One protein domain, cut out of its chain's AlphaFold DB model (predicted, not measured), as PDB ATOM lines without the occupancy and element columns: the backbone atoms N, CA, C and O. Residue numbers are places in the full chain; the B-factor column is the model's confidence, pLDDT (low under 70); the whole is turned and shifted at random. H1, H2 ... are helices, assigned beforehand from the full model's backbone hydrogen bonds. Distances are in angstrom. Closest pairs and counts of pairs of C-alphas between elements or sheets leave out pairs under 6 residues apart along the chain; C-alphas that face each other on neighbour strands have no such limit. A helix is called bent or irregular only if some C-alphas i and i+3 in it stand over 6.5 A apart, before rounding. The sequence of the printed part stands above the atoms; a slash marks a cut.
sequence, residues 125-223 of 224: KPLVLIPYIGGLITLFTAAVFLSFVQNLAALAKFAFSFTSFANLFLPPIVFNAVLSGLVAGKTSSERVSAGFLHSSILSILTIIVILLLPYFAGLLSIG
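This is residues 125 to 223 of the 224 residues of the protein "T2SSF domain-containing protein" of Thermoprotei archaeon (UniProt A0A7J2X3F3). Three helices form a long, up-and-down bundle, each running against the one before it: H1 and H2 make a long helical hairpin, and the first arm of H3, H3a, folds back along H2. The short last arm, H3b, turns off at an angle and packs on H1. The printed part has 99 residues with three named helices in the order H1, H2, H3 and no named strand, and its class is all helix. It is loose, with a radius of gyration of the C-alphas of 15.7 A, and its outline is a rod spanning 52 by 24 by 18 A.

H1, residues 125 to 155, begins with C-alpha 125 at (128.321, 143.505, 86.019) and measures 47.2 A from first to last C-alpha. It is only just irregular, with C-alphas 128 and 131 6.7 A apart. H2, residues 162 to 189, begins with C-alpha 162 at (112.405, 110.572, 74.735) and measures 38.9 A. It is only just irregular, with C-alphas 168 and 171 6.9 A apart, and has a kink of 41 degrees near residue 169. H3, residues 192 to 221, was assigned as one helix by its hydrogen bonds but is bent, with C-alphas 211 and 214 7.1 A apart. Its arm H3a, residues 192 to 211, measures 28.4 A and has a kink of 29 degrees near residue 199. Its arm H3b, residues 214 to 221, measures 10.4 A and ends with C-alpha 221 at (120.765, 112.075, 63.713).

H1 and H2 touch as a hairpin, at a shallow tilt of 9 degrees, opposite ways; their closest C-alphas, of Val 128 and Ala 184, are 5.0 A apart. H2 and H3a form the next hairpin and touch at a shallow tilt of 29 degrees, opposite ways; their closest C-alphas, of Gly 185 and Gly 195, are 3.6 A apart. H1 touches H3a with residues 132 to 139 alone, at a shallow tilt of 28 degrees, the same way; the closest C-alphas, of Leu 139 and Thr 206, are 7.1 A apart. H3a and H3b stand at a steep tilt of 57 degrees. H1 touches H3b with residues 143 to 147 alone, at a steep tilt of 62 degrees; the closest C-alphas, of Ser 147 and Ala 217, are 5.8 A apart. H2 and H3b are only just apart, at 8.2 A. Every O i to N i+4 pair is within hydrogen-bond range in H3b, against 23 of 27 in H1, 22 of 24 in H2 and 13 of 16 in H3a.

The two C-alphas farthest apart, of Lys 157 and Glu 190, are 52.0 A apart. The printed part has no cut. The link from H1 to H2 is short and that from H2 to H3 is tight. The mean pLDDT of the printed part is 83.2, and residues 216 to 223 are under 70.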
ATOM      1  N   LYS A 125     129.172 143.629  87.224       82.88
ATOM      2  CA  LYS A 125     128.321 143.505  86.019       82.88
ATOM      3  C   LYS A 125     128.711 142.325  85.108       82.88
ATOM      4  O   LYS A 125     127.805 141.575  84.748       82.88
ATOM      5  N   PRO A 126     129.993 142.103  84.748       86.94
ATOM      6  CA  PRO A 126     130.381 140.960  83.919       86.94
ATOM      7  C   PRO A 126     130.111 139.604  84.582       86.94
ATOM      8  O   PRO A 126     129.748 138.649  83.901       86.94
ATOM      9  N   LEU A 127     130.226 139.513  85.912       87.38
ATOM     10  CA  LEU A 127     130.026 138.265  86.659       87.38
ATOM     11  C   LEU A 127     128.576 137.763  86.588       87.38
ATOM     12  O   LEU A 127     128.329 136.564  86.702       87.38
ATOM     13  N   VAL A 128     127.616 138.659  86.333       87.31
ATOM     14  CA  VAL A 128     126.196 138.316  86.141       87.31
ATOM     15  C   VAL A 128     125.974 137.456  84.894       87.31
ATOM     16  O   VAL A 128     124.993 136.723  84.839       87.31
ATOM     17  N   LEU A 129     126.877 137.495  83.905       87.50
ATOM     18  CA  LEU A 129     126.765 136.684  82.685       87.50
ATOM     19  C   LEU A 129     127.133 135.211  82.904       87.50
ATOM     20  O   LEU A 129     126.675 134.354  82.151       87.50
ATOM     21  N   ILE A 130     127.918 134.890  83.936       91.62
ATOM     22  CA  ILE A 130     128.423 133.528  84.165       91.62
ATOM     23  C   ILE A 130     127.278 132.507  84.310       91.62
ATOM     24  O   ILE A 130     127.312 131.493  83.609       91.62
ATOM     25  N   PRO A 131     126.221 132.746  85.114       91.12
ATOM     26  CA  PRO A 131     125.116 131.792  85.226       91.12
ATOM     27  C   PRO A 131     124.288 131.655  83.941       91.12
ATOM     28  O   PRO A 131     123.704 130.600  83.706       91.12
ATOM     29  N   TYR A 132     124.263 132.680  83.081       88.75
ATOM     30  CA  TYR A 132     123.613 132.591  81.770       88.75
ATOM     31  C   TYR A 132     124.375 131.663  80.828       88.75
ATOM     32  O   TYR A 132     123.777 130.787  80.203       88.75
ATOM     33  N   ILE A 133     125.698 131.821  80.770       91.12
ATOM     34  CA  ILE A 133     126.573 130.942  79.992       91.12
ATOM     35  C   ILE A 133     126.488 129.511  80.541       91.12
ATOM     36  O   ILE A 133     126.311 128.571  79.771       91.12
ATOM     37  N   GLY A 134     126.525 129.337  81.866       90.12
ATOM     38  CA  GLY A 134     126.399 128.029  82.517       90.12
ATOM     39  C   GLY A 134     125.072 127.321  82.224       90.12
ATOM     40  O   GLY A 134     125.061 126.124  81.929       90.12
ATOM     41  N   GLY A 135     123.959 128.061  82.239       88.12
ATOM     42  CA  GLY A 135     122.645 127.536  81.861       88.12
ATOM     43  C   GLY A 135     122.588 127.098  80.394       88.12
ATOM     44  O   GLY A 135     122.107 126.005  80.097       88.12
ATOM     45  N   LEU A 136     123.145 127.901  79.479       87.19
ATOM     46  CA  LEU A 136     123.247 127.546  78.059       87.19
ATOM     47  C   LEU A 136     124.117 126.306  77.824       87.19
ATOM     48  O   LEU A 136     123.720 125.424  77.067       87.19
ATOM     49  N   ILE A 137     125.269 126.213  78.494       90.50
ATOM     50  CA  ILE A 137     126.148 125.038  78.407       90.50
ATOM     51  C   ILE A 137     125.408 123.798  78.905       90.50
ATOM     52  O   ILE A 137     125.418 122.781  78.225       90.50
ATOM     53  N   THR A 138     124.708 123.888  80.037       89.06
ATOM     54  CA  THR A 138     123.955 122.759  80.606       89.06
ATOM     55  C   THR A 138     122.863 122.271  79.649       89.06
ATOM     56  O   THR A 138     122.705 121.066  79.454       89.06
ATOM     57  N   LEU A 139     122.149 123.193  78.995       84.69
ATOM     58  CA  LEU A 139     121.162 122.872  77.960       84.69
ATOM     59  C   LEU A 139     121.796 122.184  76.747       84.69
ATOM     60  O   LEU A 139     121.287 121.168  76.271       84.69
ATOM     61  N   PHE A 140     122.918 122.716  76.265       84.69
ATOM     62  CA  PHE A 140     123.643 122.144  75.136       84.69
ATOM     63  C   PHE A 140     124.173 120.741  75.457       84.69
ATOM     64  O   PHE A 140     123.961 119.802  74.688       84.69
ATOM     65  N   THR A 141     124.791 120.564  76.625       86.94
ATOM     66  CA  THR A 141     125.278 119.265  77.099       86.94
ATOM     67  C   THR A 141     124.141 118.252  77.214       86.94
ATOM     68  O   THR A 141     124.316 117.109  76.800       86.94
ATOM     69  N   ALA A 142     122.961 118.654  77.697       84.19
ATOM     70  CA  ALA A 142     121.795 117.773  77.763       84.19
ATOM     71  C   ALA A 142     121.321 117.308  76.373       84.19
ATOM     72  O   ALA A 142     120.992 116.133  76.203       84.19
ATOM     73  N   ALA A 143     121.329 118.196  75.372       81.56
ATOM     74  CA  ALA A 143     120.974 117.850  73.993       81.56
ATOM     75  C   ALA A 143     121.968 116.852  73.373       81.56
ATOM     76  O   ALA A 143     121.560 115.843  72.794       81.56
ATOM     77  N   VAL A 144     123.272 117.101  73.536       84.44
ATOM     78  CA  VAL A 144     124.331 116.199  73.054       84.44
ATOM     79  C   VAL A 144     124.245 114.839  73.745       84.44
ATOM     80  O   VAL A 144     124.333 113.808  73.084       84.44
ATOM     81  N   PHE A 145     124.014 114.824  75.060       84.75
ATOM     82  CA  PHE A 145     123.868 113.590  75.826       84.75
ATOM     83  C   PHE A 145     122.673 112.752  75.353       84.75
ATOM     84  O   PHE A 145     122.812 111.542  75.183       84.75
ATOM     85  N   LEU A 146     121.520 113.378  75.076       82.88
ATOM     86  CA  LEU A 146     120.365 112.676  74.509       82.88
ATOM     87  C   LEU A 146     120.708 112.014  73.167       82.88
ATOM     88  O   LEU A 146     120.423 110.831  72.988       82.88
ATOM     89  N   SER A 147     121.344 112.755  72.256       80.81
ATOM     90  CA  SER A 147     121.769 112.221  70.956       80.81
ATOM     91  C   SER A 147     122.734 111.043  71.124       80.81
ATOM     92  O   SER A 147     122.560 109.992  70.507       80.81
ATOM     93  N   PHE A 148     123.713 111.160  72.022       84.69
ATOM     94  CA  PHE A 148     124.660 110.084  72.314       84.69
ATOM     95  C   PHE A 148     123.968 108.809  72.824       84.69
ATOM     96  O   PHE A 148     124.231 107.720  72.314       84.69
ATOM     97  N   VAL A 149     123.038 108.933  73.780       83.88
ATOM     98  CA  VAL A 149     122.288 107.781  74.314       83.88
ATOM     99  C   VAL A 149     121.405 107.144  73.241       83.88
ATOM    100  O   VAL A 149     121.346 105.919  73.163       83.88
ATOM    101  N   GLN A 150     120.748 107.941  72.395       81.50
ATOM    102  CA  GLN A 150     119.937 107.424  71.288       81.50
ATOM    103  C   GLN A 150     120.781 106.636  70.277       81.50
ATOM    104  O   GLN A 150     120.382 105.540  69.883       81.50
ATOM    105  N   ASN A 151     121.966 107.142  69.923       83.12
ATOM    106  CA  ASN A 151     122.908 106.439  69.050       83.12
ATOM    107  C   ASN A 151     123.366 105.106  69.665       83.12
ATOM    108  O   ASN A 151     123.292 104.066  69.013       83.12
ATOM    109  N   LEU A 152     123.769 105.096  70.942       84.81
ATOM    110  CA  LEU A 152     124.146 103.855  71.632       84.81
ATOM    111  C   LEU A 152     122.993 102.846  71.709       84.81
ATOM    112  O   LEU A 152     123.204 101.651  71.503       84.81
ATOM    113  N   ALA A 153     121.779 103.318  71.994       85.06
ATOM    114  CA  ALA A 153     120.593 102.474  72.074       85.06
ATOM    115  C   ALA A 153     120.290 101.814  70.715       85.06
ATOM    116  O   ALA A 153     120.054 100.604  70.662       85.06
ATOM    117  N   ALA A 154     120.411 102.569  69.615       82.31
ATOM    118  CA  ALA A 154     120.265 102.047  68.256       82.31
ATOM    119  C   ALA A 154     121.279 100.928  67.948       82.31
ATOM    120  O   ALA A 154     120.889  99.871  67.448       82.31
ATOM    121  N   LEU A 155     122.555 101.107  68.320       84.69
ATOM    122  CA  LEU A 155     123.591 100.073  68.174       84.69
ATOM    123  C   LEU A 155     123.284  98.820  69.014       84.69
ATOM    124  O   LEU A 155     123.474  97.695  68.553       84.69
ATOM    125  N   ALA A 156     122.781  99.008  70.234       86.19
ATOM    126  CA  ALA A 156     122.416  97.931  71.154       86.19
ATOM    127  C   ALA A 156     121.062  97.263  70.834       86.19
ATOM    128  O   ALA A 156     120.643  96.363  71.562       86.19
ATOM    129  N   LYS A 157     120.367  97.688  69.764       82.00
ATOM    130  CA  LYS A 157     119.010  97.242  69.389       82.00
ATOM    131  C   LYS A 157     117.971  97.419  70.505       82.00
ATOM    132  O   LYS A 157     117.001  96.666  70.585       82.00
ATOM    133  N   PHE A 158     118.159  98.426  71.353       82.56
ATOM    134  CA  PHE A 158     117.206  98.826  72.382       82.56
ATOM    135  C   PHE A 158     116.656 100.222  72.065       82.56
ATOM    136  O   PHE A 158     117.358 101.067  71.518       82.56
ATOM    137  N   ALA A 159     115.398 100.490  72.409       72.06
ATOM    138  CA  ALA A 159     114.795 101.803  72.202       72.06
ATOM    139  C   ALA A 159     114.866 102.624  73.495       72.06
ATOM    140  O   ALA A 159     114.170 102.330  74.467       72.06
ATOM    141  N   PHE A 160     115.671 103.686  73.504       77.12
ATOM    142  CA  PHE A 160     115.619 104.679  74.573       77.12
ATOM    143  C   PHE A 160     114.594 105.761  74.227       77.12
ATOM    144  O   PHE A 160     114.773 106.528  73.280       77.12
ATOM    145  N   SER A 161     113.489 105.804  74.976       79.19
ATOM    146  CA  SER A 161     112.405 106.746  74.694       79.19
ATOM    147  C   SER A 161     112.764 108.172  75.123       79.19
ATOM    148  O   SER A 161     113.360 108.393  76.180       79.19
ATOM    149  N   PHE A 162     112.323 109.163  74.340       75.44
ATOM    150  CA  PHE A 162     112.405 110.572  74.735       75.44
ATOM    151  C   PHE A 162     111.688 110.829  76.067       75.44
ATOM    152  O   PHE A 162     112.152 111.626  76.873       75.44
ATOM    153  N   THR A 163     110.600 110.108  76.349       81.75
ATOM    154  CA  THR A 163     109.860 110.205  77.614       81.75
ATOM    155  C   THR A 163     110.711 109.800  78.821       81.75
ATOM    156  O   THR A 163     110.655 110.453  79.862       81.75
ATOM    157  N   SER A 164     111.545 108.766  78.687       84.12
ATOM    158  CA  SER A 164     112.474 108.333  79.739       84.12
ATOM    159  C   SER A 164     113.542 109.391  80.015       84.12
ATOM    160  O   SER A 164     113.821 109.693  81.174       84.12
ATOM    161  N   PHE A 165     114.089 110.005  78.960       83.06
ATOM    162  CA  PHE A 165     114.984 111.153  79.097       83.06
ATOM    163  C   PHE A 165     114.283 112.332  79.773       83.06
ATOM    164  O   PHE A 165     114.814 112.913  80.717       83.06
ATOM    165  N   ALA A 166     113.076 112.652  79.306       82.50
ATOM    166  CA  ALA A 166     112.309 113.793  79.762       82.50
ATOM    167  C   ALA A 166     112.047 113.728  81.273       82.50
ATOM    168  O   ALA A 166     112.296 114.694  81.991       82.50
ATOM    169  N   ASN A 167     111.626 112.562  81.765       85.31
ATOM    170  CA  ASN A 167     111.337 112.348  83.181       85.31
ATOM    171  C   ASN A 167     112.585 112.416  84.072       85.31
ATOM    172  O   ASN A 167     112.488 112.857  85.216       85.31
ATOM    173  N   LEU A 168     113.746 111.987  83.568       85.44
ATOM    174  CA  LEU A 168     114.974 111.926  84.360       85.44
ATOM    175  C   LEU A 168     115.766 113.242  84.334       85.44
ATOM    176  O   LEU A 168     116.288 113.663  85.364       85.44
ATOM    177  N   PHE A 169     115.852 113.900  83.175       82.81
ATOM    178  CA  PHE A 169     116.769 115.020  82.953       82.81
ATOM    179  C   PHE A 169     116.102 116.396  82.936       82.81
ATOM    180  O   PHE A 169     116.749 117.369  83.321       82.81
ATOM    181  N   LEU A 170     114.823 116.523  82.561       84.69
ATOM    182  CA  LEU A 170     114.181 117.846  82.532       84.69
ATOM    183  C   LEU A 170     113.999 118.468  83.922       84.69
ATOM    184  O   LEU A 170     114.306 119.655  84.047       84.69
ATOM    185  N   PRO A 171     113.565 117.739  84.975       89.06
ATOM    186  CA  PRO A 171     113.399 118.355  86.291       89.06
ATOM    187  C   PRO A 171     114.713 118.939  86.848       89.06
ATOM    188  O   PRO A 171     114.702 120.107  87.246       89.06
ATOM    189  N   PRO A 172     115.863 118.227  86.809       90.00
ATOM    190  CA  PRO A 172     117.151 118.800  87.205       90.00
ATOM    191  C   PRO A 172     117.594 120.003  86.361       90.00
ATOM    192  O   PRO A 172     118.129 120.960  86.917       90.00
ATOM    193  N   ILE A 173     117.360 119.994  85.041       89.94
ATOM    194  CA  ILE A 173     117.742 121.102  84.144       89.94
ATOM    195  C   ILE A 173     116.935 122.364  84.458       89.94
ATOM    196  O   ILE A 173     117.501 123.450  84.588       89.94
ATOM    197  N   VAL A 174     115.616 122.232  84.619       90.50
ATOM    198  CA  VAL A 174     114.743 123.359  84.978       90.50
ATOM    199  C   VAL A 174     115.112 123.895  86.360       90.50
ATOM    200  O   VAL A 174     115.220 125.108  86.543       90.50
ATOM    201  N   PHE A 175     115.371 123.004  87.319       92.50
ATOM    202  CA  PHE A 175     115.813 123.391  88.656       92.50
ATOM    203  C   PHE A 175     117.155 124.138  88.625       92.50
ATOM    204  O   PHE A 175     117.289 125.197  89.242       92.50
ATOM    205  N   ASN A 176     118.128 123.653  87.848       91.88
ATOM    206  CA  ASN A 176     119.409 124.324  87.647       91.88
ATOM    207  C   ASN A 176     119.244 125.714  87.010       91.88
ATOM    208  O   ASN A 176     119.900 126.656  87.453       91.88
ATOM    209  N   ALA A 177     118.350 125.872  86.029       91.62
ATOM    210  CA  ALA A 177     118.081 127.158  85.387       91.62
ATOM    211  C   ALA A 177     117.490 128.185  86.367       91.62
ATOM    212  O   ALA A 177     117.931 129.337  86.404       91.62
ATOM    213  N   VAL A 178     116.542 127.751  87.208       93.44
ATOM    214  CA  VAL A 178     115.960 128.584  88.274       93.44
ATOM    215  C   VAL A 178     117.042 129.027  89.259       93.44
ATOM    216  O   VAL A 178     117.211 130.224  89.506       93.44
ATOM    217  N   LEU A 179     117.830 128.081  89.782       93.62
ATOM    218  CA  LEU A 179     118.903 128.385  90.730       93.62
ATOM    219  C   LEU A 179     119.972 129.297  90.123       93.62
ATOM    220  O   LEU A 179     120.387 130.259  90.763       93.62
ATOM    221  N   SER A 180     120.378 129.043  88.881       92.12
ATOM    222  CA  SER A 180     121.369 129.860  88.172       92.12
ATOM    223  C   SER A 180     120.885 131.297  87.989       92.12
ATOM    224  O   SER A 180     121.655 132.236  88.185       92.12
ATOM    225  N   GLY A 181     119.597 131.504  87.704       91.94
ATOM    226  CA  GLY A 181     119.022 132.847  87.645       91.94
ATOM    227  C   GLY A 181     118.939 133.541  89.004       91.94
ATOM    228  O   GLY A 181     119.241 134.732  89.103       91.94
ATOM    229  N   LEU A 182     118.621 132.805  90.074       93.25
ATOM    230  CA  LEU A 182     118.691 133.345  91.434       93.25
ATOM    231  C   LEU A 182     120.118 133.766  91.803       93.25
ATOM    232  O   LEU A 182     120.313 134.854  92.353       93.25
ATOM    233  N   VAL A 183     121.115 132.948  91.447       92.19
ATOM    234  CA  VAL A 183     122.539 133.264  91.621       92.19
ATOM    235  C   VAL A 183     122.915 134.506  90.816       92.19
ATOM    236  O   VAL A 183     123.501 135.419  91.387       92.19
ATOM    237  N   ALA A 184     122.512 134.609  89.545       90.75
ATOM    238  CA  ALA A 184     122.782 135.786  88.714       90.75
ATOM    239  C   ALA A 184     122.262 137.081  89.355       90.75
ATOM    240  O   ALA A 184     122.990 138.072  89.449       90.75
ATOM    241  N   GLY A 185     121.027 137.070  89.865       87.88
ATOM    242  CA  GLY A 185     120.468 138.253  90.518       87.88
ATOM    243  C   GLY A 185     121.092 138.570  91.870       87.88
ATOM    244  O   GLY A 185     121.346 139.749  92.140       87.88
ATOM    245  N   LYS A 186     121.403 137.549  92.682       89.38
ATOM    246  CA  LYS A 186     122.119 137.735  93.951       89.38
ATOM    247  C   LYS A 186     123.506 138.323  93.711       89.38
ATOM    248  O   LYS A 186     123.882 139.253  94.411       89.38
ATOM    249  N   THR A 187     124.223 137.847  92.696       87.56
ATOM    250  CA  THR A 187     125.514 138.415  92.297       87.56
ATOM    251  C   THR A 187     125.353 139.864  91.848       87.56
ATOM    252  O   THR A 187     126.130 140.707  92.265       87.56
ATOM    253  N   SER A 188     124.319 140.192  91.065       82.44
ATOM    254  CA  SER A 188     124.139 141.545  90.511       82.44
ATOM    255  C   SER A 188     123.755 142.631  91.522       82.44
ATOM    256  O   SER A 188     124.084 143.800  91.328       82.44
ATOM    257  N   SER A 189     122.986 142.272  92.551       77.25
ATOM    258  CA  SER A 189     122.251 143.238  93.382       77.25
ATOM    259  C   SER A 189     122.310 142.925  94.875       77.25
ATOM    260  O   SER A 189     121.583 143.538  95.655       77.25
ATOM    261  N   GLU A 190     123.103 141.918  95.253       82.12
ATOM    262  CA  GLU A 190     123.273 141.382  96.614       82.12
ATOM    263  C   GLU A 190     122.000 140.798  97.242       82.12
ATOM    264  O   GLU A 190     122.036 140.174  98.303       82.12
ATOM    265  N   ARG A 191     120.860 140.934  96.560       81.31
ATOM    266  CA  ARG A 191     119.549 140.482  97.003       81.31
ATOM    267  C   ARG A 191     119.068 139.331  96.138       81.31
ATOM    268  O   ARG A 191     119.083 139.387  94.911       81.31
ATOM    269  N   VAL A 192     118.538 138.304  96.796       84.19
ATOM    270  CA  VAL A 192     117.927 137.153  96.113       84.19
ATOM    271  C   VAL A 192     116.671 137.576  95.339       84.19
ATOM    272  O   VAL A 192     116.389 137.019  94.281       84.19
ATOM    273  N   SER A 193     115.951 138.606  95.801       84.44
ATOM    274  CA  SER A 193     114.715 139.084  95.167       84.44
ATOM    275  C   SER A 193     114.912 139.591  93.734       84.44
ATOM    276  O   SER A 193     114.023 139.417  92.901       84.44
ATOM    277  N   ALA A 194     116.075 140.156  93.396       82.19
ATOM    278  CA  ALA A 194     116.377 140.543  92.015       82.19
ATOM    279  C   ALA A 194     116.595 139.329  91.097       82.19
ATOM    280  O   ALA A 194     116.339 139.399  89.895       82.19
ATOM    281  N   GLY A 195     117.014 138.197  91.670       87.88
ATOM    282  CA  GLY A 195     117.200 136.928  90.970       87.88
ATOM    283  C   GLY A 195     115.926 136.350  90.387       87.88
ATOM    284  O   GLY A 195     116.005 135.562  89.456       87.88
ATOM    285  N   PHE A 196     114.752 136.777  90.850       90.50
ATOM    286  CA  PHE A 196     113.487 136.292  90.309       90.50
ATOM    287  C   PHE A 196     113.293 136.663  88.829       90.50
ATOM    288  O   PHE A 196     112.803 135.848  88.048       90.50
ATOM    289  N   LEU A 197     113.733 137.860  88.414       88.00
ATOM    290  CA  LEU A 197     113.680 138.272  87.005       88.00
ATOM    291  C   LEU A 197     114.635 137.432  86.151       88.00
ATOM    292  O   LEU A 197     114.235 136.900  85.118       88.00
ATOM    293  N   HIS A 198     115.872 137.259  86.611       90.00
ATOM    294  CA  HIS A 198     116.880 136.456  85.917       90.00
ATOM    295  C   HIS A 198     116.486 134.974  85.845       90.00
ATOM    296  O   HIS A 198     116.615 134.355  84.792       90.00
ATOM    297  N   SER A 199     115.932 134.431  86.930       92.25
ATOM    298  CA  SER A 199     115.360 133.086  86.994       92.25
ATOM    299  C   SER A 199     114.208 132.926  86.016       92.25
ATOM    300  O   SER A 199     114.189 131.946  85.288       92.25
ATOM    301  N   SER A 200     113.278 133.880  85.949       90.88
ATOM    302  CA  SER A 200     112.150 133.804  85.012       90.88
ATOM    303  C   SER A 200     112.632 133.776  83.560       90.88
ATOM    304  O   SER A 200     112.167 132.959  82.771       90.88
ATOM    305  N   ILE A 201     113.612 134.621  83.217       90.50
ATOM    306  CA  ILE A 201     114.209 134.664  81.873       90.50
ATOM    307  C   ILE A 201     114.894 133.333  81.537       90.50
ATOM    308  O   ILE A 201     114.637 132.769  80.474       90.50
ATOM    309  N   LEU A 202     115.740 132.817  82.435       90.25
ATOM    310  CA  LEU A 202     116.443 131.551  82.214       90.25
ATOM    311  C   LEU A 202     115.482 130.366  82.135       90.25
ATOM    312  O   LEU A 202     115.646 129.526  81.259       90.25
ATOM    313  N   SER A 203     114.443 130.320  82.968       90.19
ATOM    314  CA  SER A 203     113.427 129.267  82.903       90.19
ATOM    315  C   SER A 203     112.652 129.282  81.584       90.19
ATOM    316  O   SER A 203     112.460 128.223  80.990       90.19
ATOM    317  N   ILE A 204     112.244 130.458  81.088       90.50
ATOM    318  CA  ILE A 204     111.566 130.579  79.785       90.50
ATOM    319  C   ILE A 204     112.494 130.114  78.659       90.50
ATOM    320  O   ILE A 204     112.083 129.328  77.809       90.50
ATOM    321  N   LEU A 205     113.757 130.550  78.680       88.44
ATOM    322  CA  LEU A 205     114.758 130.131  77.702       88.44
ATOM    323  C   LEU A 205     114.964 128.610  77.722       88.44
ATOM    324  O   LEU A 205     114.956 127.971  76.673       88.44
ATOM    325  N   THR A 206     115.081 128.020  78.911       88.12
ATOM    326  CA  THR A 206     115.179 126.572  79.108       88.12
ATOM    327  C   THR A 206     113.976 125.841  78.521       88.12
ATOM    328  O   THR A 206     114.166 124.873  77.792       88.12
ATOM    329  N   ILE A 207     112.749 126.313  78.762       86.62
ATOM    330  CA  ILE A 207     111.533 125.704  78.197       86.62
ATOM    331  C   ILE A 207     111.544 125.765  76.664       86.62
ATOM    332  O   ILE A 207     111.258 124.760  76.015       86.62
ATOM    333  N   ILE A 208     111.920 126.907  76.077       85.75
ATOM    334  CA  ILE A 208     112.017 127.061  74.616       85.75
ATOM    335  C   ILE A 208     113.020 126.058  74.035       85.75
ATOM    336  O   ILE A 208     112.716 125.371  73.062       85.75
ATOM    337  N   VAL A 209     114.199 125.931  74.645       80.94
ATOM    338  CA  VAL A 209     115.229 124.993  74.177       80.94
ATOM    339  C   VAL A 209     114.774 123.540  74.329       80.94
ATOM    340  O   VAL A 209     114.990 122.743  73.420       80.94
ATOM    341  N   ILE A 210     114.083 123.195  75.419       80.62
ATOM    342  CA  ILE A 210     113.508 121.856  75.622       80.62
ATOM    343  C   ILE A 210     112.486 121.516  74.528       80.62
ATOM    344  O   ILE A 210     112.484 120.394  74.029       80.62
ATOM    345  N   LEU A 211     111.644 122.472  74.125       80.81
ATOM    346  CA  LEU A 211     110.677 122.271  73.039       80.81
ATOM    347  C   LEU A 211     111.356 122.070  71.678       80.81
ATOM    348  O   LEU A 211     110.846 121.330  70.839       80.81
ATOM    349  N   LEU A 212     112.508 122.709  71.460       78.00
ATOM    350  CA  LEU A 212     113.287 122.585  70.226       78.00
ATOM    351  C   LEU A 212     114.210 121.354  70.209       78.00
ATOM    352  O   LEU A 212     114.639 120.924  69.138       78.00
ATOM    353  N   LEU A 213     114.490 120.755  71.369       73.38
ATOM    354  CA  LEU A 213     115.413 119.630  71.539       73.38
ATOM    355  C   LEU A 213     115.120 118.421  70.619       73.38
ATOM    356  O   LEU A 213     116.070 117.906  70.027       73.38
ATOM    357  N   PRO A 214     113.857 117.972  70.433       71.19
ATOM    358  CA  PRO A 214     113.540 116.858  69.536       71.19
ATOM    359  C   PRO A 214     113.895 117.154  68.073       71.19
ATOM    360  O   PRO A 214     114.369 116.272  67.361       71.19
ATOM    361  N   TYR A 215     113.712 118.404  67.637       72.19
ATOM    362  CA  TYR A 215     114.048 118.842  66.281       72.19
ATOM    363  C   TYR A 215     115.566 118.905  66.072       72.19
ATOM    364  O   TYR A 215     116.065 118.492  65.026       72.19
ATOM    365  N   PHE A 216     116.313 119.360  67.082       65.75
ATOM    366  CA  PHE A 216     117.779 119.380  67.059       65.75
ATOM    367  C   PHE A 216     118.397 117.977  67.076       65.75
ATOM    368  O   PHE A 216     119.345 117.720  66.335       65.75
ATOM    369  N   ALA A 217     117.856 117.064  67.886       59.88
ATOM    370  CA  ALA A 217     118.287 115.667  67.900       59.88
ATOM    371  C   ALA A 217     118.011 114.988  66.547       59.88
ATOM    372  O   ALA A 217     118.875 114.279  66.036       59.88
ATOM    373  N   GLY A 218     116.862 115.283  65.926       59.44
ATOM    374  CA  GLY A 218     116.560 114.859  64.560       59.44
ATOM    375  C   GLY A 218     117.585 115.364  63.540       59.44
ATOM    376  O   GLY A 218     118.049 114.585  62.720       59.44
ATOM    377  N   LEU A 219     118.013 116.629  63.626       56.66
ATOM    378  CA  LEU A 219     119.009 117.204  62.711       56.66
ATOM    379  C   LEU A 219     120.409 116.573  62.864       56.66
ATOM    380  O   LEU A 219     121.086 116.330  61.869       56.66
ATOM    381  N   LEU A 220     120.835 116.287  64.100       56.12
ATOM    382  CA  LEU A 220     122.118 115.630  64.401       56.12
ATOM    383  C   LEU A 220     122.117 114.130  64.056       56.12
ATOM    384  O   LEU A 220     123.169 113.576  63.755       56.12
ATOM    385  N   SER A 221     120.950 113.485  64.077       52.59
ATOM    386  CA  SER A 221     120.765 112.075  63.713       52.59
ATOM    387  C   SER A 221     120.850 111.809  62.206       52.59
ATOM    388  O   SER A 221     121.094 110.669  61.832       52.59
ATOM    389  N   ILE A 222     120.631 112.808  61.341       47.53
ATOM    390  CA  ILE A 222     120.640 112.635  59.870       47.53
ATOM    391  C   ILE A 222     122.082 112.630  59.307       47.53
ATOM    392  O   ILE A 222     122.293 112.390  58.122       47.53
ATOM    393  N   GLY A 223     123.089 112.893  60.148       43.75
ATOM    394  CA  GLY A 223     124.503 112.970  59.762       43.75
ATOM    395  C   GLY A 223     125.338 111.701  59.981       43.75
ATOM    396  O   GLY A 223     126.557 111.788  59.835       43.75
TER     397      GLY A 223